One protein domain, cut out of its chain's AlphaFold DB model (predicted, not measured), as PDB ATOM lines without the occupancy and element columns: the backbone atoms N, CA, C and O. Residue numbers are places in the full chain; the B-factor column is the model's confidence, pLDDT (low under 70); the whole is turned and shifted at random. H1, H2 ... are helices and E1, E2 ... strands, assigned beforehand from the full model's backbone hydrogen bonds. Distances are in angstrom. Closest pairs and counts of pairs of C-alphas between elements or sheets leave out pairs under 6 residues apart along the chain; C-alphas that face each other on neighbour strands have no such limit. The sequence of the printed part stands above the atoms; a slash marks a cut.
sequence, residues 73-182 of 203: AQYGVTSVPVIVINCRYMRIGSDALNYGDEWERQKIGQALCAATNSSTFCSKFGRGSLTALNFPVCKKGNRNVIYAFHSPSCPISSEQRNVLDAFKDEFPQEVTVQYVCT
ATOM      1  N   ALA A  73     260.958 278.668 231.002       86.19
ATOM      2  CA  ALA A  73     261.520 278.431 229.677       86.19
ATOM      3  C   ALA A  73     261.598 279.725 228.850       86.19
ATOM      4  O   ALA A  73     262.604 279.964 228.189       86.19
ATOM      5  N   GLN A  74     260.576 280.587 228.928       88.06
ATOM      6  CA  GLN A  74     260.533 281.859 228.197       88.06
ATOM      7  C   GLN A  74     261.724 282.776 228.516       88.06
ATOM      8  O   GLN A  74     262.256 283.413 227.610       88.06
ATOM      9  N   TYR A  75     262.128 282.855 229.786       87.38
ATOM     10  CA  TYR A  75     263.237 283.712 230.221       87.38
ATOM     11  C   TYR A  75     264.566 282.970 230.380       87.38
ATOM     12  O   TYR A  75     265.549 283.583 230.786       87.38
ATOM     13  N   GLY A  76     264.615 281.671 230.066       88.62
ATOM     14  CA  GLY A  76     265.826 280.865 230.231       88.62
ATOM     15  C   GLY A  76     266.328 280.846 231.677       88.62
ATOM     16  O   GLY A  76     267.533 280.912 231.913       88.62
ATOM     17  N   VAL A  77     265.415 280.810 232.652       87.38
ATOM     18  CA  VAL A  77     265.769 280.836 234.077       87.38
ATOM     19  C   VAL A  77     266.372 279.491 234.467       87.38
ATOM     20  O   VAL A  77     265.673 278.482 234.529       87.38
ATOM     21  N   THR A  78     267.676 279.485 234.736       85.25
ATOM     22  CA  THR A  78     268.441 278.293 235.149       85.25
ATOM     23  C   THR A  78     268.817 278.296 236.632       85.25
ATOM     24  O   THR A  78     269.340 277.310 237.138       85.25
ATOM     25  N   SER A  79     268.583 279.406 237.335       87.00
ATOM     26  CA  SER A  79     268.970 279.618 238.732       87.00
ATOM     27  C   SER A  79     267.955 280.501 239.452       87.00
ATOM     28  O   SER A  79     267.097 281.102 238.808       87.00
ATOM     29  N   VAL A  80     268.031 280.566 240.780       88.56
ATOM     30  CA  VAL A  80     267.180 281.428 241.616       88.56
ATOM     31  C   VAL A  80     268.010 282.097 242.722       88.56
ATOM     32  O   VAL A  80     269.031 281.546 243.121       88.56
ATOM     33  N   PRO A  81     267.599 283.255 243.260       91.56
ATOM     34  CA  PRO A  81     266.465 284.046 242.796       91.56
ATOM     35  C   PRO A  81     266.740 284.719 241.448       91.56
ATOM     36  O   PRO A  81     267.874 285.073 241.143       91.56
ATOM     37  N   VAL A  82     265.698 284.915 240.643       91.81
ATOM     38  CA  VAL A  82     265.758 285.745 239.430       91.81
ATOM     39  C   VAL A  82     264.566 286.681 239.433       91.81
ATOM     40  O   VAL A  82     263.439 286.252 239.670       91.81
ATOM     41  N   ILE A  83     264.796 287.953 239.125       93.62
ATOM     42  CA  ILE A  83     263.717 288.910 238.880       93.62
ATOM     43  C   ILE A  83     263.701 289.310 237.417       93.62
ATOM     44  O   ILE A  83     264.742 289.607 236.834       93.62
ATOM     45  N   VAL A  84     262.503 289.346 236.839       93.38
ATOM     46  CA  VAL A  84     262.251 289.901 235.514       93.38
ATOM     47  C   VAL A  84     261.274 291.062 235.647       93.38
ATOM     48  O   VAL A  84     260.113 290.878 236.005       93.38
ATOM     49  N   ILE A  85     261.744 292.266 235.342       93.81
ATOM     50  CA  ILE A  85     261.004 293.517 235.485       93.81
ATOM     51  C   ILE A  85     260.501 293.950 234.112       93.81
ATOM     52  O   ILE A  85     261.280 294.165 233.177       93.81
ATOM     53  N   ASN A  86     259.179 294.078 233.996       92.44
ATOM     54  CA  ASN A  86     258.469 294.485 232.786       92.44
ATOM     55  C   ASN A  86     258.871 293.691 231.539       92.44
ATOM     56  O   ASN A  86     258.878 294.229 230.434       92.44
ATOM     57  N   CYS A  87     259.233 292.419 231.724       92.19
ATOM     58  CA  CYS A  87     259.740 291.524 230.684       92.19
ATOM     59  C   CYS A  87     261.053 291.981 230.029       92.19
ATOM     60  O   CYS A  87     261.595 291.257 229.206       92.19
ATOM     61  N   ARG A  88     261.598 293.143 230.408       88.12
ATOM     62  CA  ARG A  88     262.757 293.768 229.770       88.12
ATOM     63  C   ARG A  88     264.034 293.653 230.561       88.12
ATOM     64  O   ARG A  88     265.088 293.655 229.954       88.12
ATOM     65  N   TYR A  89     263.979 293.594 231.878       87.81
ATOM     66  CA  TYR A  89     265.198 293.565 232.676       87.81
ATOM     67  C   TYR A  89     265.200 292.299 233.483       87.81
ATOM     68  O   TYR A  89     264.293 292.089 234.280       87.81
ATOM     69  N   MET A  90     266.201 291.462 233.260       88.75
ATOM     70  CA  MET A  90     266.412 290.264 234.050       88.75
ATOM     71  C   MET A  90     267.644 290.459 234.911       88.75
ATOM     72  O   MET A  90     268.676 290.928 234.431       88.75
ATOM     73  N   ARG A  91     267.542 290.073 236.178       88.44
ATOM     74  CA  ARG A  91     268.682 290.028 237.084       88.44
ATOM     75  C   ARG A  91     268.658 288.725 237.860       88.44
ATOM     76  O   ARG A  91     267.618 288.340 238.388       88.44
ATOM     77  N   ILE A  92     269.820 288.090 237.929       84.69
ATOM     78  CA  ILE A  92     270.053 286.877 238.702       84.69
ATOM     79  C   ILE A  92     270.648 287.249 240.060       84.69
ATOM     80  O   ILE A  92     271.535 288.098 240.153       84.69
ATOM     81  N   GLY A  93     270.157 286.595 241.105       84.00
ATOM     82  CA  GLY A  93     270.542 286.812 242.488       84.00
ATOM     83  C   GLY A  93     269.759 287.927 243.178       84.00
ATOM     84  O   GLY A  93     268.831 288.534 242.630       84.00
ATOM     85  N   SER A  94     270.149 288.161 244.426       84.38
ATOM     86  CA  SER A  94     269.724 289.285 245.248       84.38
ATOM     87  C   SER A  94     270.952 289.925 245.869       84.38
ATOM     88  O   SER A  94     271.861 289.223 246.315       84.38
ATOM     89  N   ASP A  95     270.958 291.250 245.902       86.19
ATOM     90  CA  ASP A  95     272.011 292.045 246.520       86.19
ATOM     91  C   ASP A  95     271.689 292.345 247.995       86.19
ATOM     92  O   ASP A  95     272.539 292.883 248.705       86.19
ATOM     93  N   ALA A  96     270.505 291.942 248.479       85.12
ATOM     94  CA  ALA A  96     270.040 292.190 249.845       85.12
ATOM     95  C   ALA A  96     270.991 291.615 250.907       85.12
ATOM     96  O   ALA A  96     271.310 292.287 251.881       85.12
ATOM     97  N   LEU A  97     271.538 290.415 250.684       82.12
ATOM     98  CA  LEU A  97     272.470 289.795 251.634       82.12
ATOM     99  C   LEU A  97     273.814 290.523 251.749       82.12
ATOM    100  O   LEU A  97     274.436 290.489 252.806       82.12
ATOM    101  N   ASN A  98     274.275 291.153 250.667       85.94
ATOM    102  CA  ASN A  98     275.598 291.779 250.621       85.94
ATOM    103  C   ASN A  98     275.545 293.274 250.959       85.94
ATOM    104  O   ASN A  98     276.488 293.804 251.540       85.94
ATOM    105  N   TYR A  99     274.459 293.952 250.580       89.69
ATOM    106  CA  TYR A  99     274.340 295.412 250.634       89.69
ATOM    107  C   TYR A  99     273.095 295.905 251.389       89.69
ATOM    108  O   TYR A  99     272.927 297.110 251.564       89.69
ATOM    109  N   GLY A 100     272.235 294.995 251.850       91.56
ATOM    110  CA  GLY A 100     271.006 295.305 252.576       91.56
ATOM    111  C   GLY A 100     269.782 295.539 251.685       91.56
ATOM    112  O   GLY A 100     269.872 295.795 250.479       91.56
ATOM    113  N   ASP A 101     268.613 295.478 252.317       92.75
ATOM    114  CA  ASP A 101     267.302 295.578 251.668       92.75
ATOM    115  C   ASP A 101     267.083 296.910 250.946       92.75
ATOM    116  O   ASP A 101     266.504 296.945 249.861       92.75
ATOM    117  N   GLU A 102     267.571 298.022 251.507       92.06
ATOM    118  CA  GLU A 102     267.416 299.344 250.890       92.06
ATOM    119  C   GLU A 102     268.153 299.452 249.554       92.06
ATOM    120  O   GLU A 102     267.637 300.056 248.610       92.06
ATOM    121  N   TRP A 103     269.329 298.828 249.451       90.88
ATOM    122  CA  TRP A 103     270.105 298.799 248.218       90.88
ATOM    123  C   TRP A 103     269.401 297.974 247.138       90.88
ATOM    124  O   TRP A 103     269.225 298.437 246.008       90.88
ATOM    125  N   GLU A 104     268.932 296.776 247.497       92.06
ATOM    126  CA  GLU A 104     268.116 295.930 246.621       92.06
ATOM    127  C   GLU A 104     266.877 296.700 246.130       92.06
ATOM    128  O   GLU A 104     266.590 296.749 244.928       92.06
ATOM    129  N   ARG A 105     266.186 297.386 247.051       93.25
ATOM    130  CA  ARG A 105     265.019 298.226 246.757       93.25
ATOM    131  C   ARG A 105     265.360 299.332 245.763       93.25
ATOM    132  O   ARG A 105     264.619 299.550 244.802       93.25
ATOM    133  N   GLN A 106     266.486 300.015 245.963       93.00
ATOM    134  CA  GLN A 106     266.952 301.077 245.078       93.00
ATOM    135  C   GLN A 106     267.219 300.553 243.662       93.00
ATOM    136  O   GLN A 106     266.792 301.182 242.693       93.00
ATOM    137  N   LYS A 107     267.864 299.389 243.522       91.12
ATOM    138  CA  LYS A 107     268.145 298.779 242.212       91.12
ATOM    139  C   LYS A 107     266.877 298.355 241.478       91.12
ATOM    140  O   LYS A 107     266.749 298.627 240.282       91.12
ATOM    141  N   ILE A 108     265.910 297.767 242.183       92.25
ATOM    142  CA  ILE A 108     264.597 297.426 241.612       92.25
ATOM    143  C   ILE A 108     263.865 298.696 241.154       92.25
ATOM    144  O   ILE A 108     263.338 298.746 240.040       92.25
ATOM    145  N   GLY A 109     263.884 299.755 241.966       93.25
ATOM    146  CA  GLY A 109     263.280 301.041 241.624       93.25
ATOM    147  C   GLY A 109     263.924 301.714 240.408       93.25
ATOM    148  O   GLY A 109     263.221 302.179 239.508       93.25
ATOM    149  N   GLN A 110     265.256 301.693 240.322       92.00
ATOM    150  CA  GLN A 110     266.006 302.170 239.155       92.00
ATOM    151  C   GLN A 110     265.654 301.382 237.891       92.00
ATOM    152  O   GLN A 110     265.488 301.974 236.820       92.00
ATOM    153  N   ALA A 111     265.484 300.064 238.014       90.50
ATOM    154  CA  ALA A 111     265.067 299.210 236.912       90.50
ATOM    155  C   ALA A 111     263.660 299.523 236.418       90.50
ATOM    156  O   ALA A 111     263.432 299.627 235.213       90.50
ATOM    157  N   LEU A 112     262.722 299.741 237.337       91.50
ATOM    158  CA  LEU A 112     261.373 300.166 236.989       91.50
ATOM    159  C   LEU A 112     261.372 301.538 236.315       91.50
ATOM    160  O   LEU A 112     260.700 301.697 235.296       91.50
ATOM    161  N   CYS A 113     262.149 302.505 236.812       91.25
ATOM    162  CA  CYS A 113     262.312 303.800 236.150       91.25
ATOM    163  C   CYS A 113     262.824 303.628 234.710       91.25
ATOM    164  O   CYS A 113     262.193 304.122 233.774       91.25
ATOM    165  N   ALA A 114     263.909 302.872 234.512       88.31
ATOM    166  CA  ALA A 114     264.476 302.618 233.188       88.31
ATOM    167  C   ALA A 114     263.504 301.871 232.254       88.31
ATOM    168  O   ALA A 114     263.473 302.116 231.049       88.31
ATOM    169  N   ALA A 115     262.678 300.970 232.794       87.06
ATOM    170  CA  ALA A 115     261.711 300.200 232.016       87.06
ATOM    171  C   ALA A 115     260.468 300.977 231.601       87.06
ATOM    172  O   ALA A 115     259.855 300.647 230.586       87.06
ATOM    173  N   THR A 116     260.061 301.960 232.399       88.44
ATOM    174  CA  THR A 116     258.737 302.581 232.276       88.44
ATOM    175  C   THR A 116     258.780 304.053 231.928       88.44
ATOM    176  O   THR A 116     257.776 304.575 231.455       88.44
ATOM    177  N   ASN A 117     259.901 304.730 232.197       88.81
ATOM    178  CA  ASN A 117     259.955 306.185 232.317       88.81
ATOM    179  C   ASN A 117     258.882 306.751 233.275       88.81
ATOM    180  O   ASN A 117     258.429 307.878 233.091       88.81
ATOM    181  N   SER A 118     258.460 305.983 234.289       90.12
ATOM    182  CA  SER A 118     257.521 306.446 235.317       90.12
ATOM    183  C   SER A 118     258.140 307.593 236.107       90.12
ATOM    184  O   SER A 118     259.214 307.437 236.695       90.12
ATOM    185  N   SER A 119     257.451 308.732 236.169       91.25
ATOM    186  CA  SER A 119     257.868 309.868 236.992       91.25
ATOM    187  C   SER A 119     257.938 309.500 238.474       91.25
ATOM    188  O   SER A 119     258.864 309.948 239.152       91.25
ATOM    189  N   THR A 120     257.042 308.635 238.969       92.12
ATOM    190  CA  THR A 120     257.073 308.146 240.355       92.12
ATOM    191  C   THR A 120     258.383 307.415 240.647       92.12
ATOM    192  O   THR A 120     259.099 307.775 241.579       92.12
ATOM    193  N   PHE A 121     258.752 306.424 239.827       92.81
ATOM    194  CA  PHE A 121     259.983 305.662 240.062       92.81
ATOM    195  C   PHE A 121     261.234 306.496 239.797       92.81
ATOM    196  O   PHE A 121     262.182 306.444 240.576       92.81
ATOM    197  N   CYS A 122     261.241 307.293 238.728       93.25
ATOM    198  CA  CYS A 122     262.420 308.060 238.347       93.25
ATOM    199  C   CYS A 122     262.738 309.204 239.313       93.25
ATOM    200  O   CYS A 122     263.913 309.462 239.555       93.25
ATOM    201  N   SER A 123     261.727 309.860 239.892       94.12
ATOM    202  CA  SER A 123     261.952 310.899 240.908       94.12
ATOM    203  C   SER A 123     262.466 310.325 242.229       94.12
ATOM    204  O   SER A 123     263.271 310.966 242.898       94.12
ATOM    205  N   LYS A 124     262.038 309.108 242.589       93.62
ATOM    206  CA  LYS A 124     262.387 308.478 243.865       93.62
ATOM    207  C   LYS A 124     263.707 307.710 243.846       93.62
ATOM    208  O   LYS A 124     264.446 307.759 244.822       93.62
ATOM    209  N   PHE A 125     263.998 306.992 242.763       92.75
ATOM    210  CA  PHE A 125     265.145 306.077 242.690       92.75
ATOM    211  C   PHE A 125     266.231 306.521 241.698       92.75
ATOM    212  O   PHE A 125     267.352 306.004 241.735       92.75
ATOM    213  N   GLY A 126     265.917 307.481 240.822       91.06
ATOM    214  CA  GLY A 126     266.772 307.878 239.707       91.06
ATOM    215  C   GLY A 126     266.762 306.870 238.552       91.06
ATOM    216  O   GLY A 126     266.117 305.820 238.604       91.06
ATOM    217  N   ARG A 127     267.489 307.198 237.477       86.06
ATOM    218  CA  ARG A 127     267.744 306.271 236.363       86.06
ATOM    219  C   ARG A 127     268.991 305.449 236.661       86.06
ATOM    220  O   ARG A 127     270.066 306.015 236.832       86.06
ATOM    221  N   GLY A 128     268.844 304.129 236.699       77.31
ATOM    222  CA  GLY A 128     269.986 303.215 236.679       77.31
ATOM    223  C   GLY A 128     270.423 302.898 235.251       77.31
ATOM    224  O   GLY A 128     269.628 303.000 234.316       77.31
ATOM    225  N   SER A 129     271.676 302.474 235.100       75.25
ATOM    226  CA  SER A 129     272.154 301.812 233.885       75.25
ATOM    227  C   SER A 129     271.871 300.319 234.015       75.25
ATOM    228  O   SER A 129     272.374 299.676 234.936       75.25
ATOM    229  N   LEU A 130     271.015 299.781 233.149       73.25
ATOM    230  CA  LEU A 130     270.709 298.354 233.097       73.25
ATOM    231  C   LEU A 130     270.638 297.901 231.647       73.25
ATOM    232  O   LEU A 130     270.094 298.599 230.789       73.25
ATOM    233  N   THR A 131     271.127 296.696 231.388       75.81
ATOM    234  CA  THR A 131     271.004 296.064 230.078       75.81
ATOM    235  C   THR A 131     269.569 295.577 229.877       75.81
ATOM    236  O   THR A 131     269.080 294.721 230.615       75.81
ATOM    237  N   ALA A 132     268.887 296.130 228.876       80.00
ATOM    238  CA  ALA A 132     267.560 295.676 228.489       80.00
ATOM    239  C   ALA A 132     267.654 294.423 227.606       80.00
ATOM    240  O   ALA A 132     268.413 294.372 226.639       80.00
ATOM    241  N   LEU A 133     266.833 293.430 227.912       81.44
ATOM    242  CA  LEU A 133     266.515 292.312 227.043       81.44
ATOM    243  C   LEU A 133     265.678 292.787 225.852       81.44
ATOM    244  O   LEU A 133     264.878 293.724 225.955       81.44
ATOM    245  N   ASN A 134     265.791 292.070 224.736       83.44
ATOM    246  CA  ASN A 134     265.018 292.335 223.526       83.44
ATOM    247  C   ASN A 134     263.596 291.740 223.596       83.44
ATOM    248  O   ASN A 134     263.178 290.975 222.730       83.44
ATOM    249  N   PHE A 135     262.860 292.070 224.658       82.94
ATOM    250  CA  PHE A 135     261.463 291.688 224.850       82.94
ATOM    251  C   PHE A 135     260.561 292.934 224.884       82.94
ATOM    252  O   PHE A 135     260.989 294.027 225.292       82.94
ATOM    253  N   PRO A 136     259.290 292.811 224.458       84.94
ATOM    254  CA  PRO A 136     258.319 293.883 224.629       84.94
ATOM    255  C   PRO A 136     258.064 294.147 226.116       84.94
ATOM    256  O   PRO A 136     258.118 293.236 226.943       84.94
ATOM    257  N   VAL A 137     257.756 295.401 226.456       85.56
ATOM    258  CA  VAL A 137     257.319 295.758 227.812       85.56
ATOM    259  C   VAL A 137     256.013 295.032 228.109       85.56
ATOM    260  O   VAL A 137     255.040 295.200 227.374       85.56
ATOM    261  N   CYS A 138     255.966 294.270 229.197       87.12
ATOM    262  CA  CYS A 138     254.724 293.652 229.651       87.12
ATOM    263  C   CYS A 138     254.098 294.398 230.827       87.12
ATOM    264  O   CYS A 138     254.785 294.975 231.669       87.12
ATOM    265  N   LYS A 139     252.764 294.360 230.870       89.00
ATOM    266  CA  LYS A 139     251.929 294.943 231.922       89.00
ATOM    267  C   LYS A 139     250.816 293.974 232.307       89.00
ATOM    268  O   LYS A 139     250.386 293.167 231.486       89.00
ATOM    269  N   LYS A 140     250.319 294.084 233.539       88.44
ATOM    270  CA  LYS A 140     249.122 293.373 234.014       88.44
ATOM    271  C   LYS A 140     248.058 294.408 234.359       88.44
ATOM    272  O   LYS A 140     248.083 295.014 235.431       88.44
ATOM    273  N   GLY A 141     247.162 294.655 233.405       92.12
ATOM    274  CA  GLY A 141     246.327 295.856 233.411       92.12
ATOM    275  C   GLY A 141     247.194 297.106 233.235       92.12
ATOM    276  O   GLY A 141     248.078 297.131 232.382       92.12
ATOM    277  N   ASN A 142     246.997 298.115 234.086       93.25
ATOM    278  CA  ASN A 142     247.783 299.356 234.056       93.25
ATOM    279  C   ASN A 142     249.081 299.294 234.877       93.25
ATOM    280  O   ASN A 142     249.802 300.286 234.957       93.25
ATOM    281  N   ARG A 143     249.391 298.138 235.477       94.44
ATOM    282  CA  ARG A 143     250.514 297.971 236.405       94.44
ATOM    283  C   ARG A 143     251.720 297.324 235.742       94.44
ATOM    284  O   ARG A 143     251.581 296.443 234.889       94.44
ATOM    285  N   ASN A 144     252.893 297.743 236.193       94.06
ATOM    286  CA  ASN A 144     254.175 297.124 235.885       94.06
ATOM    287  C   ASN A 144     254.251 295.746 236.534       94.06
ATOM    288  O   ASN A 144     253.718 295.543 237.624       94.06
ATOM    289  N   VAL A 145     254.890 294.793 235.864       94.75
ATOM    290  CA  VAL A 145     254.968 293.407 236.333       94.75
ATOM    291  C   VAL A 145     256.398 293.080 236.716       94.75
ATOM    292  O   VAL A 145     257.319 293.304 235.936       94.75
ATOM    293  N   ILE A 146     256.570 292.514 237.906       95.56
ATOM    294  CA  ILE A 146     257.815 291.888 238.338       95.56
ATOM    295  C   ILE A 146     257.539 290.395 238.469       95.56
ATOM    296  O   ILE A 146     256.761 289.990 239.330       95.56
ATOM    297  N   TYR A 147     258.160 289.578 237.623       95.12
ATOM    298  CA  TYR A 147     258.195 288.133 237.835       95.12
ATOM    299  C   TYR A 147     259.361 287.807 238.757       95.12
ATOM    300  O   TYR A 147     260.503 288.116 238.428       95.12
ATOM    301  N   ALA A 148     259.067 287.203 239.901       94.62
ATOM    302  CA  ALA A 148     260.057 286.804 240.892       94.62
ATOM    303  C   ALA A 148     260.154 285.280 240.914       94.62
ATOM    304  O   ALA A 148     259.299 284.596 241.480       94.62
ATOM    305  N   PHE A 149     261.174 284.750 240.249       92.69
ATOM    306  CA  PHE A 149     261.487 283.330 240.241       92.69
ATOM    307  C   PHE A 149     262.182 282.981 241.550       92.69
ATOM    308  O   PHE A 149     263.271 283.485 241.831       92.69
ATOM    309  N   HIS A 150     261.535 282.148 242.357       90.50
ATOM    310  CA  HIS A 150     261.965 281.868 243.721       90.50
ATOM    311  C   HIS A 150     261.900 280.371 244.028       90.50
ATOM    312  O   HIS A 150     261.114 279.631 243.432       90.50
ATOM    313  N   SER A 151     262.697 279.947 245.009       86.88
ATOM    314  CA  SER A 151     262.579 278.626 245.621       86.88
ATOM    315  C   SER A 151     262.514 278.759 247.143       86.88
ATOM    316  O   SER A 151     263.370 279.438 247.717       86.88
ATOM    317  N   PRO A 152     261.569 278.082 247.823       82.44
ATOM    318  CA  PRO A 152     261.542 278.024 249.282       82.44
ATOM    319  C   PRO A 152     262.806 277.415 249.906       82.44
ATOM    320  O   PRO A 152     263.098 277.672 251.069       82.44
ATOM    321  N   SER A 153     263.565 276.615 249.150       82.94
ATOM    322  CA  SER A 153     264.813 276.009 249.625       82.94
ATOM    323  C   SER A 153     266.046 276.905 249.452       82.94
ATOM    324  O   SER A 153     267.131 276.504 249.862       82.94
ATOM    325  N   CYS A 154     265.918 278.084 248.832       84.69
ATOM    326  CA  CYS A 154     267.021 279.019 248.607       84.69
ATOM    327  C   CYS A 154     266.914 280.202 249.589       84.69
ATOM    328  O   CYS A 154     266.034 281.045 249.406       84.69
ATOM    329  N   PRO A 155     267.806 280.325 250.594       85.56
ATOM    330  CA  PRO A 155     267.732 281.395 251.599       85.56
ATOM    331  C   PRO A 155     267.717 282.803 250.988       85.56
ATOM    332  O   PRO A 155     266.926 283.650 251.387       85.56
ATOM    333  N   ILE A 156     268.509 283.015 249.932       88.56
ATOM    334  CA  ILE A 156     268.591 284.286 249.196       88.56
ATOM    335  C   ILE A 156     267.232 284.682 248.590       88.56
ATOM    336  O   ILE A 156     266.903 285.862 248.497       88.56
ATOM    337  N   SER A 157     266.414 283.699 248.190       89.81
ATOM    338  CA  SER A 157     265.065 283.964 247.677       89.81
ATOM    339  C   SER A 157     264.133 284.516 248.759       89.81
ATOM    340  O   SER A 157     263.242 285.297 248.438       89.81
ATOM    341  N   SER A 158     264.331 284.132 250.025       88.56
ATOM    342  CA  SER A 158     263.536 284.642 251.146       88.56
ATOM    343  C   SER A 158     263.819 286.122 251.403       88.56
ATOM    344  O   SER A 158     262.882 286.900 251.559       88.56
ATOM    345  N   GLU A 159     265.087 286.531 251.365       89.19
ATOM    346  CA  GLU A 159     265.453 287.941 251.553       89.19
ATOM    347  C   GLU A 159     264.933 288.817 250.413       89.19
ATOM    348  O   GLU A 159     264.275 289.830 250.641       89.19
ATOM    349  N   GLN A 160     265.113 288.380 249.163       92.50
ATOM    350  CA  GLN A 160     264.560 289.111 248.023       92.50
ATOM    351  C   GLN A 160     263.036 289.242 248.105       92.50
ATOM    352  O   GLN A 160     262.477 290.275 247.730       92.50
ATOM    353  N   ARG A 161     262.355 288.200 248.589       93.06
ATOM    354  CA  ARG A 161     260.907 288.221 248.773       93.06
ATOM    355  C   ARG A 161     260.481 289.315 249.750       93.06
ATOM    356  O   ARG A 161     259.542 290.035 249.431       93.06
ATOM    357  N   ASN A 162     261.182 289.488 250.871       92.50
ATOM    358  CA  ASN A 162     260.886 290.555 251.830       92.50
ATOM    359  C   ASN A 162     260.959 291.939 251.166       92.50
ATOM    360  O   ASN A 162     260.042 292.749 251.310       92.50
ATOM    361  N   VAL A 163     261.999 292.178 250.359       94.81
ATOM    362  CA  VAL A 163     262.157 293.438 249.615       94.81
ATOM    363  C   VAL A 163     261.038 293.634 248.592       94.81
ATOM    364  O   VAL A 163     260.494 294.731 248.471       94.81
ATOM    365  N   LEU A 164     260.668 292.586 247.854       95.25
ATOM    366  CA  LEU A 164     259.609 292.648 246.846       95.25
ATOM    367  C   LEU A 164     258.215 292.834 247.451       95.25
ATOM    368  O   LEU A 164     257.408 293.570 246.879       95.25
ATOM    369  N   ASP A 165     257.933 292.204 248.589       95.31
ATOM    370  CA  ASP A 165     256.679 292.384 249.320       95.31
ATOM    371  C   ASP A 165     256.585 293.821 249.858       95.31
ATOM    372  O   ASP A 165     255.588 294.496 249.600       95.31
ATOM    373  N   ALA A 166     257.663 294.360 250.441       93.56
ATOM    374  CA  ALA A 166     257.723 295.771 250.827       93.56
ATOM    375  C   ALA A 166     257.526 296.715 249.624       93.56
ATOM    376  O   ALA A 166     256.788 297.697 249.710       93.56
ATOM    377  N   PHE A 167     258.129 296.402 248.471       91.00
ATOM    378  CA  PHE A 167     257.969 297.192 247.244       91.00
ATOM    379  C   PHE A 167     256.524 297.170 246.730       91.00
ATOM    380  O   PHE A 167     255.990 298.186 246.280       91.00
ATOM    381  N   LYS A 168     255.874 296.006 246.785       94.44
ATOM    382  CA  LYS A 168     254.471 295.831 246.396       94.44
ATOM    383  C   LYS A 168     253.537 296.630 247.304       94.44
ATOM    384  O   LYS A 168     252.597 297.239 246.794       94.44
ATOM    385  N   ASP A 169     253.798 296.631 248.607       95.19
ATOM    386  CA  ASP A 169     252.993 297.354 249.593       95.19
ATOM    387  C   ASP A 169     253.185 298.871 249.487       95.19
ATOM    388  O   ASP A 169     252.239 299.635 249.679       95.19
ATOM    389  N   GLU A 170     254.384 299.316 249.106       94.88
ATOM    390  CA  GLU A 170     254.701 300.726 248.877       94.88
ATOM    391  C   GLU A 170     254.102 301.270 247.566       94.88
ATOM    392  O   GLU A 170     253.685 302.428 247.510       94.88
ATOM    393  N   PHE A 171     254.011 300.443 246.514       95.69
ATOM    394  CA  PHE A 171     253.519 300.844 245.187       95.69
ATOM    395  C   PHE A 171     252.374 299.955 244.649       95.69
ATOM    396  O   PHE A 171     252.444 299.469 243.510       95.69
ATOM    397  N   PRO A 172     251.265 299.771 245.391       96.00
ATOM    398  CA  PRO A 172     250.238 298.768 245.072       96.00
ATOM    399  C   PRO A 172     249.466 299.063 243.774       96.00
ATOM    400  O   PRO A 172     248.934 298.152 243.124       96.00
ATOM    401  N   GLN A 173     249.413 300.341 243.385       95.88
ATOM    402  CA  GLN A 173     248.752 300.823 242.169       95.88
ATOM    403  C   GLN A 173     249.669 300.832 240.944       95.88
ATOM    404  O   GLN A 173     249.175 300.937 239.825       95.88
ATOM    405  N   GLU A 174     250.986 300.705 241.125       94.75
ATOM    406  CA  GLU A 174     251.957 300.794 240.027       94.75
ATOM    407  C   GLU A 174     252.626 299.457 239.718       94.75
ATOM    408  O   GLU A 174     253.030 299.235 238.574       94.75
ATOM    409  N   VAL A 175     252.731 298.559 240.703       95.25
ATOM    410  CA  VAL A 175     253.467 297.297 240.589       95.25
ATOM    411  C   VAL A 175     252.575 296.108 240.918       95.25
ATOM    412  O   VAL A 175     251.735 296.129 241.812       95.25
ATOM    413  N   THR A 176     252.769 295.028 240.173       95.69
ATOM    414  CA  THR A 176     252.333 293.686 240.539       95.69
ATOM    415  C   THR A 176     253.546 292.777 240.592       95.69
ATOM    416  O   THR A 176     254.210 292.577 239.577       95.69
ATOM    417  N   VAL A 177     253.801 292.192 241.757       95.56
ATOM    418  CA  VAL A 177     254.788 291.120 241.904       95.56
ATOM    419  C   VAL A 177     254.080 289.784 241.707       95.56
ATOM    420  O   VAL A 177     253.075 289.503 242.365       95.56
ATOM    421  N   GLN A 178     254.577 288.978 240.773       95.06
ATOM    422  CA  GLN A 178     254.123 287.617 240.528       95.06
ATOM    423  C   GLN A 178     255.256 286.650 240.850       95.06
ATOM    424  O   GLN A 178     256.246 286.561 240.125       95.06
ATOM    425  N   TYR A 179     255.082 285.910 241.937       91.88
ATOM    426  CA  TYR A 179     256.001 284.858 242.334       91.88
ATOM    427  C   TYR A 179     255.824 283.639 241.429       91.88
ATOM    428  O   TYR A 179     254.708 283.168 241.204       91.88
ATOM    429  N   VAL A 180     256.933 283.159 240.874       90.00
ATOM    430  CA  VAL A 180     257.003 281.957 240.048       90.00
ATOM    431  C   VAL A 180     257.890 280.965 240.782       90.00
ATOM    432  O   VAL A 180     259.106 281.132 240.842       90.00
ATOM    433  N   CYS A 181     257.280 279.943 241.369       83.69
ATOM    434  CA  CYS A 181     258.043 278.900 242.033       83.69
ATOM    435  C   CYS A 181     258.726 278.017 240.987       83.69
ATOM    436  O   CYS A 181     258.092 277.564 240.027       83.69
ATOM    437  N   THR A 182     260.017 277.770 241.168       77.88
ATOM    438  CA  THR A 182     260.762 276.797 240.367       77.88
ATOM    439  C   THR A 182     260.679 275.436 241.065       77.88
ATOM    440  O   THR A 182     261.138 275.336 242.207       77.88
TER     441      THR A 182
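AT A GLANCE: This is residues 73 to 182 of the 203 residues of an uncharacterized protein of Candidatus Micrarchaeota archaeon (UniProt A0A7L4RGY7). A four-stranded sheet has two long helices, H2 and H4, over one face and no named helix over the other. H3 folds back on H2, and short H1 sits at the corner where H2 and H4 meet. The printed part has 110 residues, with four named helices and four named strands in the order E1, E2, H1, H2, H3, E3, H4, E4 along the chain; the mixed sheet has the order E2, E1, E3, E4, with E3 and E4 parallel and the other neighbour pairs antiparallel. This mixed helix and strand domain is compact, with a radius of gyration of the C-alphas of 12.8 A and spans of 37 by 30 by 25 A.

IN THESE COORDINATES: E1 is residues 82 to 85, from C-alpha 82 at (265.758, 285.745, 239.430), and E2 is 89 to 92. H1 is 96 to 99, H2 101 to 116 (22.3 A), H3 119 to 125. E3 is 143 to 150 (21.1 A), H4 155 to 170 (23.5 A), and E4 175 to 181 (19.0 A), ending at C-alpha 181 (258.043, 278.900, 242.033).

HOW THE PARTS SIT: E1 and E2 form an antiparallel hairpin, with N 85 and O 89 2.8 A apart. E1 is antiparallel to E3, with N 84 and O 147 at 2.8 A. E3 and E4 are parallel, with N 146 and O 176 at 2.9 A; with H4 they form a strand-helix-strand unit, two parallel strands joined through a helix, its crossover right-handed. In two layers, helices on one face of a sheet, H2 lies over E1 at a height of 9.7 A and H4 over E3 and E4 at 9.3 A. H2, the hub, touches H4 at a steep tilt of 61 degrees, the C-alphas of Asp 101 and Val 163 being closest at 5.9 A. H2 and H3 form a helical hairpin, closest at the C-alphas of Cys 113 and Cys 122, 4.8 A. H1 touches H4, closest at the C-alphas of Ala 96 and Glu 159, 6.5 A; H1 and H2 only just touch, only at the corner, with 3 pairs of C-alphas within 8 A. Every O i to N i+4 pair is within hydrogen-bond range in H2, H3 and H4; H1 is too short for one.

THE WHOLE: The printed part has no cut. The link from H3 to E3, residues 126 to 142, is long. The mean pLDDT of the printed part is 89.6, and no printed residue is under 70.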